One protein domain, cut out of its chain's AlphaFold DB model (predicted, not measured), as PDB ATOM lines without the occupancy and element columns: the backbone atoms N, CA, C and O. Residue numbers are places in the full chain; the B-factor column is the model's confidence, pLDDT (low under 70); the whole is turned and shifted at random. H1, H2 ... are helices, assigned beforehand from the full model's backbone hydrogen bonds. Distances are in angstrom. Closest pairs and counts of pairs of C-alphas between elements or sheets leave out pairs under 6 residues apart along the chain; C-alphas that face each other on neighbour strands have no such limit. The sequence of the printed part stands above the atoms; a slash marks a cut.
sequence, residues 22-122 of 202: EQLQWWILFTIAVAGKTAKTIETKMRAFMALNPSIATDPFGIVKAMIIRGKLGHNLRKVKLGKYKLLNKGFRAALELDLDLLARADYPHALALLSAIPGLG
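AT A GLANCE: This is residues 22 to 122 of the 202 residues of a protein of uncultured archaeon (UniProt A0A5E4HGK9). Five helices, H1 to H5, make a body in which H1 touches H2, H3 and H5, mostly at crossing angles. Two short helices, H6 and H7, run side by side in opposite ways as a small lobe at one end, apart from the five. The printed part has 101 residues with seven named helices, H1 to H7 in chain order, and no named strand; its class is all helix. It is compact, with a radius of gyration of the C-alphas of 13.1 A, and spans 38 by 30 by 21 A.

HOW THE PARTS SIT: H1, residues 22 to 34, is the hub. With its residues 30 to 34 alone it touches H2, residues 39 to 50; the closest C-alphas, of Val 34 and Ile 42, are 5.9 A apart, and the tilt is steep, 60 degrees, opposite ways. With residues 22 to 26 alone H1 touches H3, residues 60 to 69, at a steep tilt of 67 degrees; the closest C-alphas, of Trp 26 and Pro 60, are 5.7 A apart. With residues 28 to 33 alone H1 touches H5, residues 85 to 95, at a shallow tilt of 31 degrees, opposite ways; the closest C-alphas, of Leu 29 and Phe 92, are 6.4 A apart. H4, residues 73 to 79, forms a helical hairpin with H5, at 43 degrees; the closest C-alphas, of Gly 74 and Asn 89, are 6.5 A apart. H1 and H4 are apart. H6, residues 100 to 105, is close to but not clearly touching H7, residues 108 to 116; the closest C-alphas, of Leu 103 and Ala 111, are 5.8 A apart, and the shallow tilt is 21 degrees. H5 and H7 are only just apart, at 8.5 A. In H1, H2, H3, H4, H5 and H7 every O i to N i+4 pair is within hydrogen-bond range; in H6 it is 1 of 2.

IN THESE COORDINATES: H1 begins with C-alpha 22 at (38.415, 17.923, 29.367) and is 17.9 A long. H2 is 16.2 A long, H3 14.4 A and H5 15.0 A. H4 ends with C-alpha 79 at (37.712, -0.415, 43.468). H7 is 12.0 A long and ends with C-alpha 116 at (22.056, 22.170, 41.471); H6, six residues, comes before it.

THE WHOLE: The two C-alphas farthest apart, those of Lys 79 and Asp 107, are 38.3 A apart. The printed part has no cut. The link from H2 to H3, nine residues, is short, and the other links are tight. The mean pLDDT of the printed part is 94.3, and no printed residue is under 70.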
ATOM      1  N   GLU A  22      38.052  19.081  28.547       93.56
ATOM      2  CA  GLU A  22      38.415  17.923  29.367       93.56
ATOM      3  C   GLU A  22      38.614  18.325  30.831       93.56
ATOM      4  O   GLU A  22      38.120  17.648  31.734       93.56
ATOM      5  N   GLN A  23      39.278  19.457  31.082       94.06
ATOM      6  CA  GLN A  23      39.465  19.982  32.435       94.06
ATOM      7  C   GLN A  23      38.136  20.399  33.080       94.06
ATOM      8  O   GLN A  23      37.929  20.126  34.260       94.06
ATOM      9  N   LEU A  24      37.212  20.998  32.322       94.44
ATOM     10  CA  LEU A  24      35.866  21.335  32.798       94.44
ATOM     11  C   LEU A  24      35.081  20.069  33.174       94.44
ATOM     12  O   LEU A  24      34.513  19.990  34.266       94.44
ATOM     13  N   GLN A  25      35.088  19.052  32.310       96.62
ATOM     14  CA  GLN A  25      34.455  17.763  32.592       96.62
ATOM     15  C   GLN A  25      35.044  17.107  33.847       96.62
ATOM     16  O   GLN A  25      34.305  16.654  34.729       96.62
ATOM     17  N   TRP A  26      36.376  17.094  33.962       96.25
ATOM     18  CA  TRP A  26      37.071  16.634  35.160       96.25
ATOM     19  C   TRP A  26      36.608  17.407  36.394       96.25
ATOM     20  O   TRP A  26      36.257  16.797  37.405       96.25
ATOM     21  N   TRP A  27      36.577  18.738  36.309       95.75
ATOM     22  CA  TRP A  27      36.239  19.622  37.418       95.75
ATOM     23  C   TRP A  27      34.817  19.399  37.930       95.75
ATOM     24  O   TRP A  27      34.598  19.349  39.144       95.75
ATOM     25  N   ILE A  28      33.856  19.174  37.032       97.06
ATOM     26  CA  ILE A  28      32.473  18.841  37.399       97.06
ATOM     27  C   ILE A  28      32.428  17.510  38.164       97.06
ATOM     28  O   ILE A  28      31.885  17.449  39.273       97.06
ATOM     29  N   LEU A  29      33.046  16.448  37.630       97.81
ATOM     30  CA  LEU A  29      33.072  15.135  38.290       97.81
ATOM     31  C   LEU A  29      33.809  15.184  39.636       97.81
ATOM     32  O   LEU A  29      33.354  14.599  40.624       97.81
ATOM     33  N   PHE A  30      34.924  15.910  39.695       96.94
ATOM     34  CA  PHE A  30      35.686  16.145  40.916       96.94
ATOM     35  C   PHE A  30      34.841  16.870  41.968       96.94
ATOM     36  O   PHE A  30      34.795  16.431  43.120       96.94
ATOM     37  N   THR A  31      34.109  17.915  41.578       96.25
ATOM     38  CA  THR A  31      33.267  18.695  42.496       96.25
ATOM     39  C   THR A  31      32.148  17.842  43.104       96.25
ATOM     40  O   THR A  31      31.888  17.918  44.308       96.25
ATOM     41  N   ILE A  32      31.549  16.941  42.317       97.44
ATOM     42  CA  ILE A  32      30.596  15.936  42.821       97.44
ATOM     43  C   ILE A  32      31.283  14.992  43.828       97.44
ATOM     44  O   ILE A  32      30.723  14.653  44.876       97.44
ATOM     45  N   ALA A  33      32.511  14.554  43.530       96.88
ATOM     46  CA  ALA A  33      33.242  13.573  44.332       96.88
ATOM     47  C   ALA A  33      33.788  14.118  45.664       96.88
ATOM     48  O   ALA A  33      33.839  13.369  46.658       96.88
ATOM     49  N   VAL A  34      34.186  15.395  45.686       93.88
ATOM     50  CA  VAL A  34      34.883  16.053  46.804       93.88
ATOM     51  C   VAL A  34      33.947  16.519  47.917       93.88
ATOM     52  O   VAL A  34      34.403  16.786  49.026       93.88
ATOM     53  N   ALA A  35      32.634  16.580  47.675       86.81
ATOM     54  CA  ALA A  35      31.659  17.076  48.644       86.81
ATOM     55  C   ALA A  35      31.820  16.426  50.040       86.81
ATOM     56  O   ALA A  35      31.507  15.246  50.247       86.81
ATOM     57  N   GLY A  36      32.290  17.221  51.011       82.94
ATOM     58  CA  GLY A  36      32.543  16.809  52.399       82.94
ATOM     59  C   GLY A  36      33.780  15.926  52.601       82.94
ATOM     60  O   GLY A  36      33.772  15.094  53.505       82.94
ATOM     61  N   LYS A  37      34.798  16.032  51.740       89.81
ATOM     62  CA  LYS A  37      36.044  15.250  51.793       89.81
ATOM     63  C   LYS A  37      37.253  16.134  51.471       89.81
ATOM     64  O   LYS A  37      37.106  17.207  50.894       89.81
ATOM     65  N   THR A  38      38.451  15.654  51.795       88.88
ATOM     66  CA  THR A  38      39.714  16.331  51.471       88.88
ATOM     67  C   THR A  38      39.975  16.329  49.965       88.88
ATOM     68  O   THR A  38      40.019  15.261  49.348       88.88
ATOM     69  N   ALA A  39      40.200  17.514  49.391       88.94
ATOM     70  CA  ALA A  39      40.435  17.716  47.960       88.94
ATOM     71  C   ALA A  39      41.582  16.849  47.420       88.94
ATOM     72  O   ALA A  39      41.361  16.059  46.505       88.94
ATOM     73  N   LYS A  40      42.756  16.894  48.065       88.69
ATOM     74  CA  LYS A  40      43.945  16.113  47.678       88.69
ATOM     75  C   LYS A  40      43.678  14.606  47.611       88.69
ATOM     76  O   LYS A  40      43.985  13.954  46.623       88.69
ATOM     77  N   THR A  41      43.038  14.042  48.638       91.75
ATOM     78  CA  THR A  41      42.695  12.610  48.659       91.75
ATOM     79  C   THR A  41      41.739  12.232  47.529       91.75
ATOM     80  O   THR A  41      41.820  11.123  46.997       91.75
ATOM     81  N   ILE A  42      40.802  13.117  47.188       94.69
ATOM     82  CA  ILE A  42      39.830  12.856  46.126       94.69
ATOM     83  C   ILE A  42      40.449  13.010  44.752       94.69
ATOM     84  O   ILE A  42      40.159  12.176  43.902       94.69
ATOM     85  N   GLU A  43      41.334  13.975  44.556       93.56
ATOM     86  CA  GLU A  43      42.085  14.140  43.314       93.56
ATOM     87  C   GLU A  43      42.877  12.862  42.989       93.56
ATOM     88  O   GLU A  43      42.666  12.260  41.934       93.56
ATOM     89  N   THR A  44      43.631  12.331  43.959       93.06
ATOM     90  CA  THR A  44      44.419  11.104  43.761       93.06
ATOM     91  C   THR A  44      43.527   9.907  43.414       93.06
ATOM     92  O   THR A  44      43.835   9.107  42.528       93.06
ATOM     93  N   LYS A  45      42.374   9.782  44.083       95.94
ATOM     94  CA  LYS A  45      41.409   8.706  43.807       95.94
ATOM     95  C   LYS A  45      40.687   8.884  42.477       95.94
ATOM     96  O   LYS A  45      40.377   7.882  41.838       95.94
ATOM     97  N   MET A  46      40.408  10.118  42.065       95.69
ATOM     98  CA  MET A  46      39.830  10.431  40.759       95.69
ATOM     99  C   MET A  46      40.808  10.069  39.644       95.69
ATOM    100  O   MET A  46      40.394   9.441  38.673       95.69
ATOM    101  N   ARG A  47      42.112  10.334  39.812       94.50
ATOM    102  CA  ARG A  47      43.141   9.892  38.854       94.50
ATOM    103  C   ARG A  47      43.193   8.374  38.751       94.50
ATOM    104  O   ARG A  47      43.103   7.831  37.654       94.50
ATOM    105  N   ALA A  48      43.228   7.681  39.892       95.12
ATOM    106  CA  ALA A  48      43.162   6.220  39.919       95.12
ATOM    107  C   ALA A  48      41.863   5.681  39.289       95.12
ATOM    108  O   ALA A  48      41.877   4.632  38.654       95.12
ATOM    109  N   PHE A  49      40.740   6.387  39.454       96.38
ATOM    110  CA  PHE A  49      39.462   6.027  38.847       96.38
ATOM    111  C   PHE A  49      39.497   6.178  37.327       96.38
ATOM    112  O   PHE A  49      39.109   5.241  36.633       96.38
ATOM    113  N   MET A  50      40.006   7.300  36.810       95.06
ATOM    114  CA  MET A  50      40.141   7.520  35.367       95.06
ATOM    115  C   MET A  50      41.147   6.560  34.731       95.06
ATOM    116  O   MET A  50      40.921   6.115  33.614       95.06
ATOM    117  N   ALA A  51      42.184   6.133  35.455       93.69
ATOM    118  CA  ALA A  51      43.116   5.103  34.988       93.69
ATOM    119  C   ALA A  51      42.470   3.712  34.806       93.69
ATOM    120  O   ALA A  51      43.047   2.843  34.159       93.69
ATOM    121  N   LEU A  52      41.254   3.484  35.324       93.44
ATOM    122  CA  LEU A  52      40.454   2.288  35.021       93.44
ATOM    123  C   LEU A  52      39.708   2.401  33.680       93.44
ATOM    124  O   LEU A  52      38.758   1.641  33.456       93.44
ATOM    125  N   ASN A  53      40.085   3.371  32.838       88.06
ATOM    126  CA  ASN A  53      39.483   3.646  31.544       88.06
ATOM    127  C   ASN A  53      39.353   2.360  30.717       88.06
ATOM    128  O   ASN A  53      40.358   1.744  30.362       88.06
ATOM    129  N   PRO A  54      38.122   1.927  30.414       78.81
ATOM    130  CA  PRO A  54      37.915   0.701  29.671       78.81
ATOM    131  C   PRO A  54      37.963   0.912  28.145       78.81
ATOM    132  O   PRO A  54      37.796  -0.067  27.413       78.81
ATOM    133  N   SER A  55      38.095   2.146  27.649       82.19
ATOM    134  CA  SER A  55      37.960   2.492  26.230       82.19
ATOM    135  C   SER A  55      39.115   3.356  25.715       82.19
ATOM    136  O   SER A  55      40.008   3.746  26.457       82.19
ATOM    137  N   ILE A  56      39.069   3.660  24.415       83.19
ATOM    138  CA  ILE A  56      39.950   4.635  23.760       83.19
ATOM    139  C   ILE A  56      39.561   6.091  24.060       83.19
ATOM    140  O   ILE A  56      40.226   6.995  23.572       83.19
ATOM    141  N   ALA A  57      38.465   6.330  24.795       85.62
ATOM    142  CA  ALA A  57      38.017   7.685  25.094       85.62
ATOM    143  C   ALA A  57      39.083   8.403  25.919       85.62
ATOM    144  O   ALA A  57      39.601   7.844  26.887       85.62
ATOM    145  N   THR A  58      39.390   9.635  25.537       86.12
ATOM    146  CA  THR A  58      40.440  10.441  26.162       86.12
ATOM    147  C   THR A  58      39.882  11.605  26.965       86.12
ATOM    148  O   THR A  58      40.675  12.367  27.490       86.12
ATOM    149  N   ASP A  59      38.560  11.762  27.065       93.31
ATOM    150  CA  ASP A  59      37.897  12.809  27.843       93.31
ATOM    151  C   ASP A  59      37.159  12.221  29.069       93.31
ATOM    152  O   ASP A  59      36.632  11.101  29.005       93.31
ATOM    153  N   PRO A  60      37.092  12.931  30.215       96.19
ATOM    154  CA  PRO A  60      36.505  12.386  31.441       96.19
ATOM    155  C   PRO A  60      35.049  11.917  31.316       96.19
ATOM    156  O   PRO A  60      34.687  10.890  31.904       96.19
ATOM    157  N   PHE A  61      34.201  12.624  30.563       97.19
ATOM    158  CA  PHE A  61      32.808  12.211  30.365       97.19
ATOM    159  C   PHE A  61      32.723  10.951  29.502       97.19
ATOM    160  O   PHE A  61      31.997  10.018  29.865       97.19
ATOM    161  N   GLY A  62      33.505  10.866  28.426       96.38
ATOM    162  CA  GLY A  62      33.632   9.683  27.579       96.38
ATOM    163  C   GLY A  62      34.084   8.444  28.357       96.38
ATOM    164  O   GLY A  62      33.486   7.369  28.219       96.38
ATOM    165  N   ILE A  63      35.064   8.597  29.253       96.38
ATOM    166  CA  ILE A  63      35.535   7.523  30.143       96.38
ATOM    167  C   ILE A  63      34.396   7.029  31.048       96.38
ATOM    168  O   ILE A  63      34.116   5.825  31.120       96.38
ATOM    169  N   VAL A  64      33.690   7.946  31.718       97.81
ATOM    170  CA  VAL A  64      32.554   7.601  32.589       97.81
ATOM    171  C   VAL A  64      31.420   6.948  31.793       97.81
ATOM    172  O   VAL A  64      30.861   5.939  32.241       97.81
ATOM    173  N   LYS A  65      31.111   7.458  30.597       97.88
ATOM    174  CA  LYS A  65      30.094   6.906  29.690       97.88
ATOM    175  C   LYS A  65      30.429   5.469  29.301       97.88
ATOM    176  O   LYS A  65      29.575   4.587  29.405       97.88
ATOM    177  N   ALA A  66      31.686   5.195  28.954       96.81
ATOM    178  CA  ALA A  66      32.146   3.844  28.645       96.81
ATOM    179  C   ALA A  66      32.011   2.894  29.850       96.81
ATOM    180  O   ALA A  66      31.570   1.750  29.701       96.81
ATOM    181  N   MET A  67      32.325   3.362  31.064       97.31
ATOM    182  CA  MET A  67      32.111   2.576  32.286       97.31
ATOM    183  C   MET A  67      30.627   2.305  32.567       97.31
ATOM    184  O   MET A  67      30.297   1.239  33.094       97.31
ATOM    185  N   ILE A  68      29.736   3.246  32.247       97.50
ATOM    186  CA  ILE A  68      28.283   3.079  32.373       97.50
ATOM    187  C   ILE A  68      27.781   2.009  31.406       97.50
ATOM    188  O   ILE A  68      27.123   1.072  31.858       97.50
ATOM    189  N   ILE A  69      28.125   2.124  30.120       96.81
ATOM    190  CA  ILE A  69      27.693   1.198  29.060       96.81
ATOM    191  C   ILE A  69      28.124  -0.237  29.388       96.81
ATOM    192  O   ILE A  69      27.352  -1.175  29.225       96.81
ATOM    193  N   ARG A  70      29.329  -0.415  29.938       96.19
ATOM    194  CA  ARG A  70      29.854  -1.733  30.335       96.19
ATOM    195  C   ARG A  70      29.351  -2.235  31.695       96.19
ATOM    196  O   ARG A  70      29.822  -3.266  32.175       96.19
ATOM    197  N   GLY A  71      28.484  -1.489  32.381       96.50
ATOM    198  CA  GLY A  71      28.014  -1.836  33.727       96.50
ATOM    199  C   GLY A  71      29.110  -1.819  34.806       96.50
ATOM    200  O   GLY A  71      28.948  -2.413  35.872       96.50
ATOM    201  N   LYS A  72      30.244  -1.146  34.562       97.31
ATOM    202  CA  LYS A  72      31.421  -1.136  35.452       97.31
ATOM    203  C   LYS A  72      31.526   0.094  36.350       97.31
ATOM    204  O   LYS A  72      32.285   0.036  37.314       97.31
ATOM    205  N   LEU A  73      30.746   1.160  36.127       97.81
ATOM    206  CA  LEU A  73      30.842   2.407  36.908       97.81
ATOM    207  C   LEU A  73      30.847   2.162  38.430       97.81
ATOM    208  O   LEU A  73      31.778   2.551  39.130       97.81
ATOM    209  N   GLY A  74      29.833   1.468  38.956       97.56
ATOM    210  CA  GLY A  74      29.732   1.206  40.397       97.56
ATOM    211  C   GLY A  74      30.857   0.318  40.945       97.56
ATOM    212  O   GLY A  74      31.302   0.522  42.074       97.56
ATOM    213  N   HIS A  75      31.325  -0.650  40.151       97.75
ATOM    214  CA  HIS A  75      32.461  -1.502  40.504       97.75
ATOM    215  C   HIS A  75      33.756  -0.682  40.586       97.75
ATOM    216  O   HIS A  75      34.445  -0.739  41.602       97.75
ATOM    217  N   ASN A  76      34.033   0.145  39.577       98.06
ATOM    218  CA  ASN A  76      35.232   0.980  39.512       98.06
ATOM    219  C   ASN A  76      35.270   2.024  40.641       98.06
ATOM    220  O   ASN A  76      36.302   2.175  41.293       98.06
ATOM    221  N   LEU A  77      34.135   2.662  40.962       98.06
ATOM    222  CA  LEU A  77      34.030   3.581  42.109       98.06
ATOM    223  C   LEU A  77      34.403   2.901  43.442       98.06
ATOM    224  O   LEU A  77      35.060   3.508  44.293       98.06
ATOM    225  N   ARG A  78      33.982   1.640  43.637       98.31
ATOM    226  CA  ARG A  78      34.328   0.833  44.821       98.31
ATOM    227  C   ARG A  78      35.788   0.397  44.811       98.31
ATOM    228  O   ARG A  78      36.429   0.473  45.856       98.31
ATOM    229  N   LYS A  79      36.316   0.007  43.648       97.88
ATOM    230  CA  LYS A  79      37.712  -0.415  43.468       97.88
ATOM    231  C   LYS A  79      38.697   0.652  43.954       97.88
ATOM    232  O   LYS A  79      39.641   0.322  44.660       97.88
ATOM    233  N   VAL A  80      38.424   1.929  43.675       97.56
ATOM    234  CA  VAL A  80      39.259   3.059  44.138       97.56
ATOM    235  C   VAL A  80      38.829   3.658  45.485       97.56
ATOM    236  O   VAL A  80      39.385   4.659  45.940       97.56
ATOM    237  N   LYS A  81      37.820   3.072  46.142       97.19
ATOM    238  CA  LYS A  81      37.310   3.503  47.456       97.19
ATOM    239  C   LYS A  81      36.928   4.995  47.494       97.19
ATOM    240  O   LYS A  81      37.275   5.708  48.445       97.19
ATOM    241  N   LEU A  82      36.210   5.480  46.475       95.94
ATOM    242  CA  LEU A  82      35.755   6.881  46.409       95.94
ATOM    243  C   LEU A  82      34.663   7.215  47.446       95.94
ATOM    244  O   LEU A  82      34.526   8.373  47.843       95.94
ATOM    245  N   GLY A  83      33.913   6.218  47.929       95.06
ATOM    246  CA  GLY A  83      32.809   6.398  48.880       95.06
ATOM    247  C   GLY A  83      31.580   7.086  48.266       95.06
ATOM    248  O   GLY A  83      31.597   7.498  47.112       95.06
ATOM    249  N   LYS A  84      30.486   7.204  49.034       94.94
ATOM    250  CA  LYS A  84      29.204   7.796  48.579       94.94
ATOM    251  C   LYS A  84      28.698   7.215  47.240       94.94
ATOM    252  O   LYS A  84      28.123   7.925  46.424       94.94
ATOM    253  N   TYR A  85      28.883   5.911  47.016       96.94
ATOM    254  CA  TYR A  85      28.711   5.263  45.705       96.94
ATOM    255  C   TYR A  85      27.352   5.507  45.042       96.94
ATOM    256  O   TYR A  85      27.301   5.732  43.838       96.94
ATOM    257  N   LYS A  86      26.255   5.481  45.816       97.31
ATOM    258  CA  LYS A  86      24.907   5.766  45.297       97.31
ATOM    259  C   LYS A  86      24.803   7.200  44.763       97.31
ATOM    260  O   LYS A  86      24.257   7.399  43.685       97.31
ATOM    261  N   LEU A  87      25.355   8.171  45.499       97.19
ATOM    262  CA  LEU A  87      25.383   9.579  45.101       97.19
ATOM    263  C   LEU A  87      26.255   9.774  43.861       97.19
ATOM    264  O   LEU A  87      25.777  10.340  42.892       97.19
ATOM    265  N   LEU A  88      27.486   9.250  43.862       98.00
ATOM    266  CA  LEU A  88      28.405   9.408  42.729       98.00
ATOM    267  C   LEU A  88      27.863   8.761  41.454       98.00
ATOM    268  O   LEU A  88      27.975   9.344  40.387       98.00
ATOM    269  N   ASN A  89      27.228   7.588  41.553       98.06
ATOM    270  CA  ASN A  89      26.626   6.942  40.388       98.06
ATOM    271  C   ASN A  89      25.524   7.814  39.765       98.06
ATOM    272  O   ASN A  89      25.518   8.001  38.553       98.06
ATOM    273  N   LYS A  90      24.631   8.378  40.591       98.12
ATOM    274  CA  LYS A  90      23.571   9.285  40.126       98.12
ATOM    275  C   LYS A  90      24.135  10.606  39.599       98.12
ATOM    276  O   LYS A  90      23.756  11.027  38.514       98.12
ATOM    277  N   GLY A  91      25.046  11.226  40.344       98.25
ATOM    278  CA  GLY A  91      25.656  12.507  40.001       98.25
ATOM    279  C   GLY A  91      26.443  12.450  38.701       98.25
ATOM    280  O   GLY A  91      26.261  13.301  37.845       98.25
ATOM    281  N   PHE A  92      27.257  11.410  38.505       98.50
ATOM    282  CA  PHE A  92      28.029  11.254  37.272       98.50
ATOM    283  C   PHE A  92      27.118  11.035  36.067       98.50
ATOM    284  O   PHE A  92      27.335  11.648  35.033       98.50
ATOM    285  N   ARG A  93      26.065  10.220  36.202       98.50
ATOM    286  CA  ARG A  93      25.070  10.053  35.132       98.50
ATOM    287  C   ARG A  93      24.388  11.370  34.778       98.50
ATOM    288  O   ARG A  93      24.292  11.676  33.606       98.50
ATOM    289  N   ALA A  94      23.965  12.147  35.774       98.25
ATOM    290  CA  ALA A  94      23.344  13.448  35.537       98.25
ATOM    291  C   ALA A  94      24.321  14.464  34.917       98.25
ATOM    292  O   ALA A  94      23.923  15.239  34.060       98.25
ATOM    293  N   ALA A  95      25.600  14.436  35.302       98.12
ATOM    294  CA  ALA A  95      26.620  15.310  34.725       98.12
ATOM    295  C   ALA A  95      26.869  15.040  33.231       98.12
ATOM    296  O   ALA A  95      27.185  15.970  32.502       98.12
ATOM    297  N   LEU A  96      26.704  13.795  32.772       97.75
ATOM    298  CA  LEU A  96      26.839  13.433  31.355       97.75
ATOM    299  C   LEU A  96      25.728  14.018  30.468       97.75
ATOM    300  O   LEU A  96      25.922  14.110  29.262       97.75
ATOM    301  N   GLU A  97      24.592  14.398  31.058       97.06
ATOM    302  CA  GLU A  97      23.457  15.016  30.358       97.06
ATOM    303  C   GLU A  97      23.541  16.552  30.348       97.06
ATOM    304  O   GLU A  97      22.649  17.228  29.840       97.06
ATOM    305  N   LEU A  98      24.587  17.124  30.951       96.00
ATOM    306  CA  LEU A  98      24.771  18.565  31.038       96.00
ATOM    307  C   LEU A  98      25.257  19.128  29.698       96.00
ATOM    308  O   LEU A  98      26.311  18.743  29.194       96.00
ATOM    309  N   ASP A  99      24.530  20.111  29.177       94.56
ATOM    310  CA  ASP A  99      24.980  20.923  28.053       94.56
ATOM    311  C   ASP A  99      26.022  21.948  28.541       94.56
ATOM    312  O   ASP A  99      25.700  22.936  29.211       94.56
ATOM    313  N   LEU A 100      27.298  21.683  28.240       93.38
ATOM    314  CA  LEU A 100      28.422  22.527  28.657       93.38
ATOM    315  C   LEU A 100      28.446  23.877  27.926       93.38
ATOM    316  O   LEU A 100      28.906  24.866  28.499       93.38
ATOM    317  N   ASP A 101      27.919  23.934  26.704       92.19
ATOM    318  CA  ASP A 101      27.840  25.156  25.904       92.19
ATOM    319  C   ASP A 101      26.727  26.078  26.408       92.19
ATOM    320  O   ASP A 101      26.876  27.308  26.402       92.19
ATOM    321  N   LEU A 102      25.611  25.498  26.858       92.50
ATOM    322  CA  LEU A 102      24.576  26.224  27.587       92.50
ATOM    323  C   LEU A 102      25.122  26.718  28.928       92.50
ATOM    324  O   LEU A 102      24.965  27.895  29.244       92.50
ATOM    325  N   LEU A 103      25.805  25.859  29.693       92.56
ATOM    326  CA  LEU A 103      26.368  26.243  30.990       92.56
ATOM    327  C   LEU A 103      27.361  27.409  30.871       92.56
ATOM    328  O   LEU A 103      27.330  28.319  31.695       92.56
ATOM    329  N   ALA A 104      28.206  27.412  29.836       89.75
ATOM    330  CA  ALA A 104      29.192  28.467  29.600       89.75
ATOM    331  C   ALA A 104      28.571  29.849  29.326       89.75
ATOM    332  O   ALA A 104      29.229  30.872  29.534       89.75
ATOM    333  N   ARG A 105      27.327  29.874  28.833       90.44
ATOM    334  CA  ARG A 105      26.594  31.083  28.421       90.44
ATOM    335  C   ARG A 105      25.449  31.448  29.363       90.44
ATOM    336  O   ARG A 105      24.855  32.512  29.206       90.44
ATOM    337  N   ALA A 106      25.118  30.565  30.300       89.75
ATOM    338  CA  ALA A 106      24.042  30.768  31.249       89.75
ATOM    339  C   ALA A 106      24.366  31.931  32.193       89.75
ATOM    340  O   ALA A 106      25.488  32.072  32.684       89.75
ATOM    341  N   ASP A 107      23.352  32.744  32.484       89.62
ATOM    342  CA  ASP A 107      23.439  33.726  33.558       89.62
ATOM    343  C   ASP A 107      23.511  33.036  34.937       89.62
ATOM    344  O   ASP A 107      23.387  31.814  35.078       89.62
ATOM    345  N   TYR A 108      23.707  33.834  35.986       87.31
ATOM    346  CA  TYR A 108      23.846  33.333  37.351       87.31
ATOM    347  C   TYR A 108      22.685  32.417  37.810       87.31
ATOM    348  O   TYR A 108      22.955  31.287  38.230       87.31
ATOM    349  N   PRO A 109      21.400  32.835  37.768       89.69
ATOM    350  CA  PRO A 109      20.313  31.984  38.245       89.69
ATOM    351  C   PRO A 109      20.145  30.710  37.405       89.69
ATOM    352  O   PRO A 109      19.907  29.646  37.985       89.69
ATOM    353  N   HIS A 110      20.322  30.776  36.081       91.56
ATOM    354  CA  HIS A 110      20.194  29.599  35.220       91.56
ATOM    355  C   HIS A 110      21.341  28.607  35.435       91.56
ATOM    356  O   HIS A 110      21.087  27.411  35.600       91.56
ATOM    357  N   ALA A 111      22.592  29.071  35.519       92.81
ATOM    358  CA  ALA A 111      23.738  28.204  35.792       92.81
ATOM    359  C   ALA A 111      23.609  27.497  37.151       92.81
ATOM    360  O   ALA A 111      23.876  26.296  37.271       92.81
ATOM    361  N   LEU A 112      23.142  28.218  38.179       92.00
ATOM    362  CA  LEU A 112      22.908  27.637  39.499       92.00
ATOM    363  C   LEU A 112      21.811  26.565  39.464       92.00
ATOM    364  O   LEU A 112      21.973  25.527  40.110       92.00
ATOM    365  N   ALA A 113      20.729  26.785  38.711       92.69
ATOM    366  CA  ALA A 113      19.651  25.811  38.546       92.69
ATOM    367  C   ALA A 113      20.127  24.542  37.815       92.69
ATOM    368  O   ALA A 113      19.897  23.438  38.313       92.69
ATOM    369  N   LEU A 114      20.851  24.697  36.699       95.25
ATOM    370  CA  LEU A 114      21.416  23.582  35.926       95.25
ATOM    371  C   LEU A 114      22.330  22.707  36.789       95.25
ATOM    372  O   LEU A 114      22.169  21.489  36.847       95.25
ATOM    373  N   LEU A 115      23.268  23.328  37.506       95.81
ATOM    374  CA  LEU A 115      24.234  22.594  38.320       95.81
ATOM    375  C   LEU A 115      23.598  21.979  39.567       95.81
ATOM    376  O   LEU A 115      23.913  20.842  39.907       95.81
ATOM    377  N   SER A 116      22.676  22.677  40.235       92.25
ATOM    378  CA  SER A 116      22.056  22.170  41.471       92.25
ATOM    379  C   SER A 116      21.052  21.036  41.228       92.25
ATOM    380  O   SER A 116      20.694  20.324  42.166       92.25
ATOM    381  N   ALA A 117      20.626  20.828  39.978       94.38
ATOM    382  CA  ALA A 117      19.860  19.649  39.579       94.38
ATOM    383  C   ALA A 117      20.706  18.359  39.587       94.38
ATOM    384  O   ALA A 117      20.157  17.258  39.673       94.38
ATOM    385  N   ILE A 118      22.040  18.468  39.534       97.19
ATOM    386  CA  ILE A 118      22.952  17.321  39.525       97.19
ATOM    387  C   ILE A 118      23.130  16.787  40.958       97.19
ATOM    388  O   ILE A 118      23.652  17.489  41.831       97.19
ATOM    389  N   PRO A 119      22.794  15.509  41.236       97.00
ATOM    390  CA  PRO A 119      22.993  14.931  42.557       97.00
ATOM    391  C   PRO A 119      24.456  15.008  43.013       97.00
ATOM    392  O   PRO A 119      25.346  14.412  42.414       97.00
ATOM    393  N   GLY A 120      24.690  15.695  44.131       94.25
ATOM    394  CA  GLY A 120      26.027  15.896  44.699       94.25
ATOM    395  C   GLY A 120      26.601  17.293  44.468       94.25
ATOM    396  O   GLY A 120      27.576  17.641  45.135       94.25
ATOM    397  N   LEU A 121      25.964  18.113  43.629       94.62
ATOM    398  CA  LEU A 121      26.232  19.544  43.531       94.62
ATOM    399  C   LEU A 121      25.186  20.320  44.333       94.62
ATOM    400  O   LEU A 121      24.050  20.506  43.919       94.62
ATOM    401  N   GLY A 122      25.577  20.739  45.535       90.81
ATOM    402  CA  GLY A 122      24.820  21.726  46.306       90.81
ATOM    403  C   GLY A 122      25.264  23.159  45.987       90.81
ATOM    404  O   GLY A 122      26.201  23.346  45.211       90.81
TER     405      GLY A 122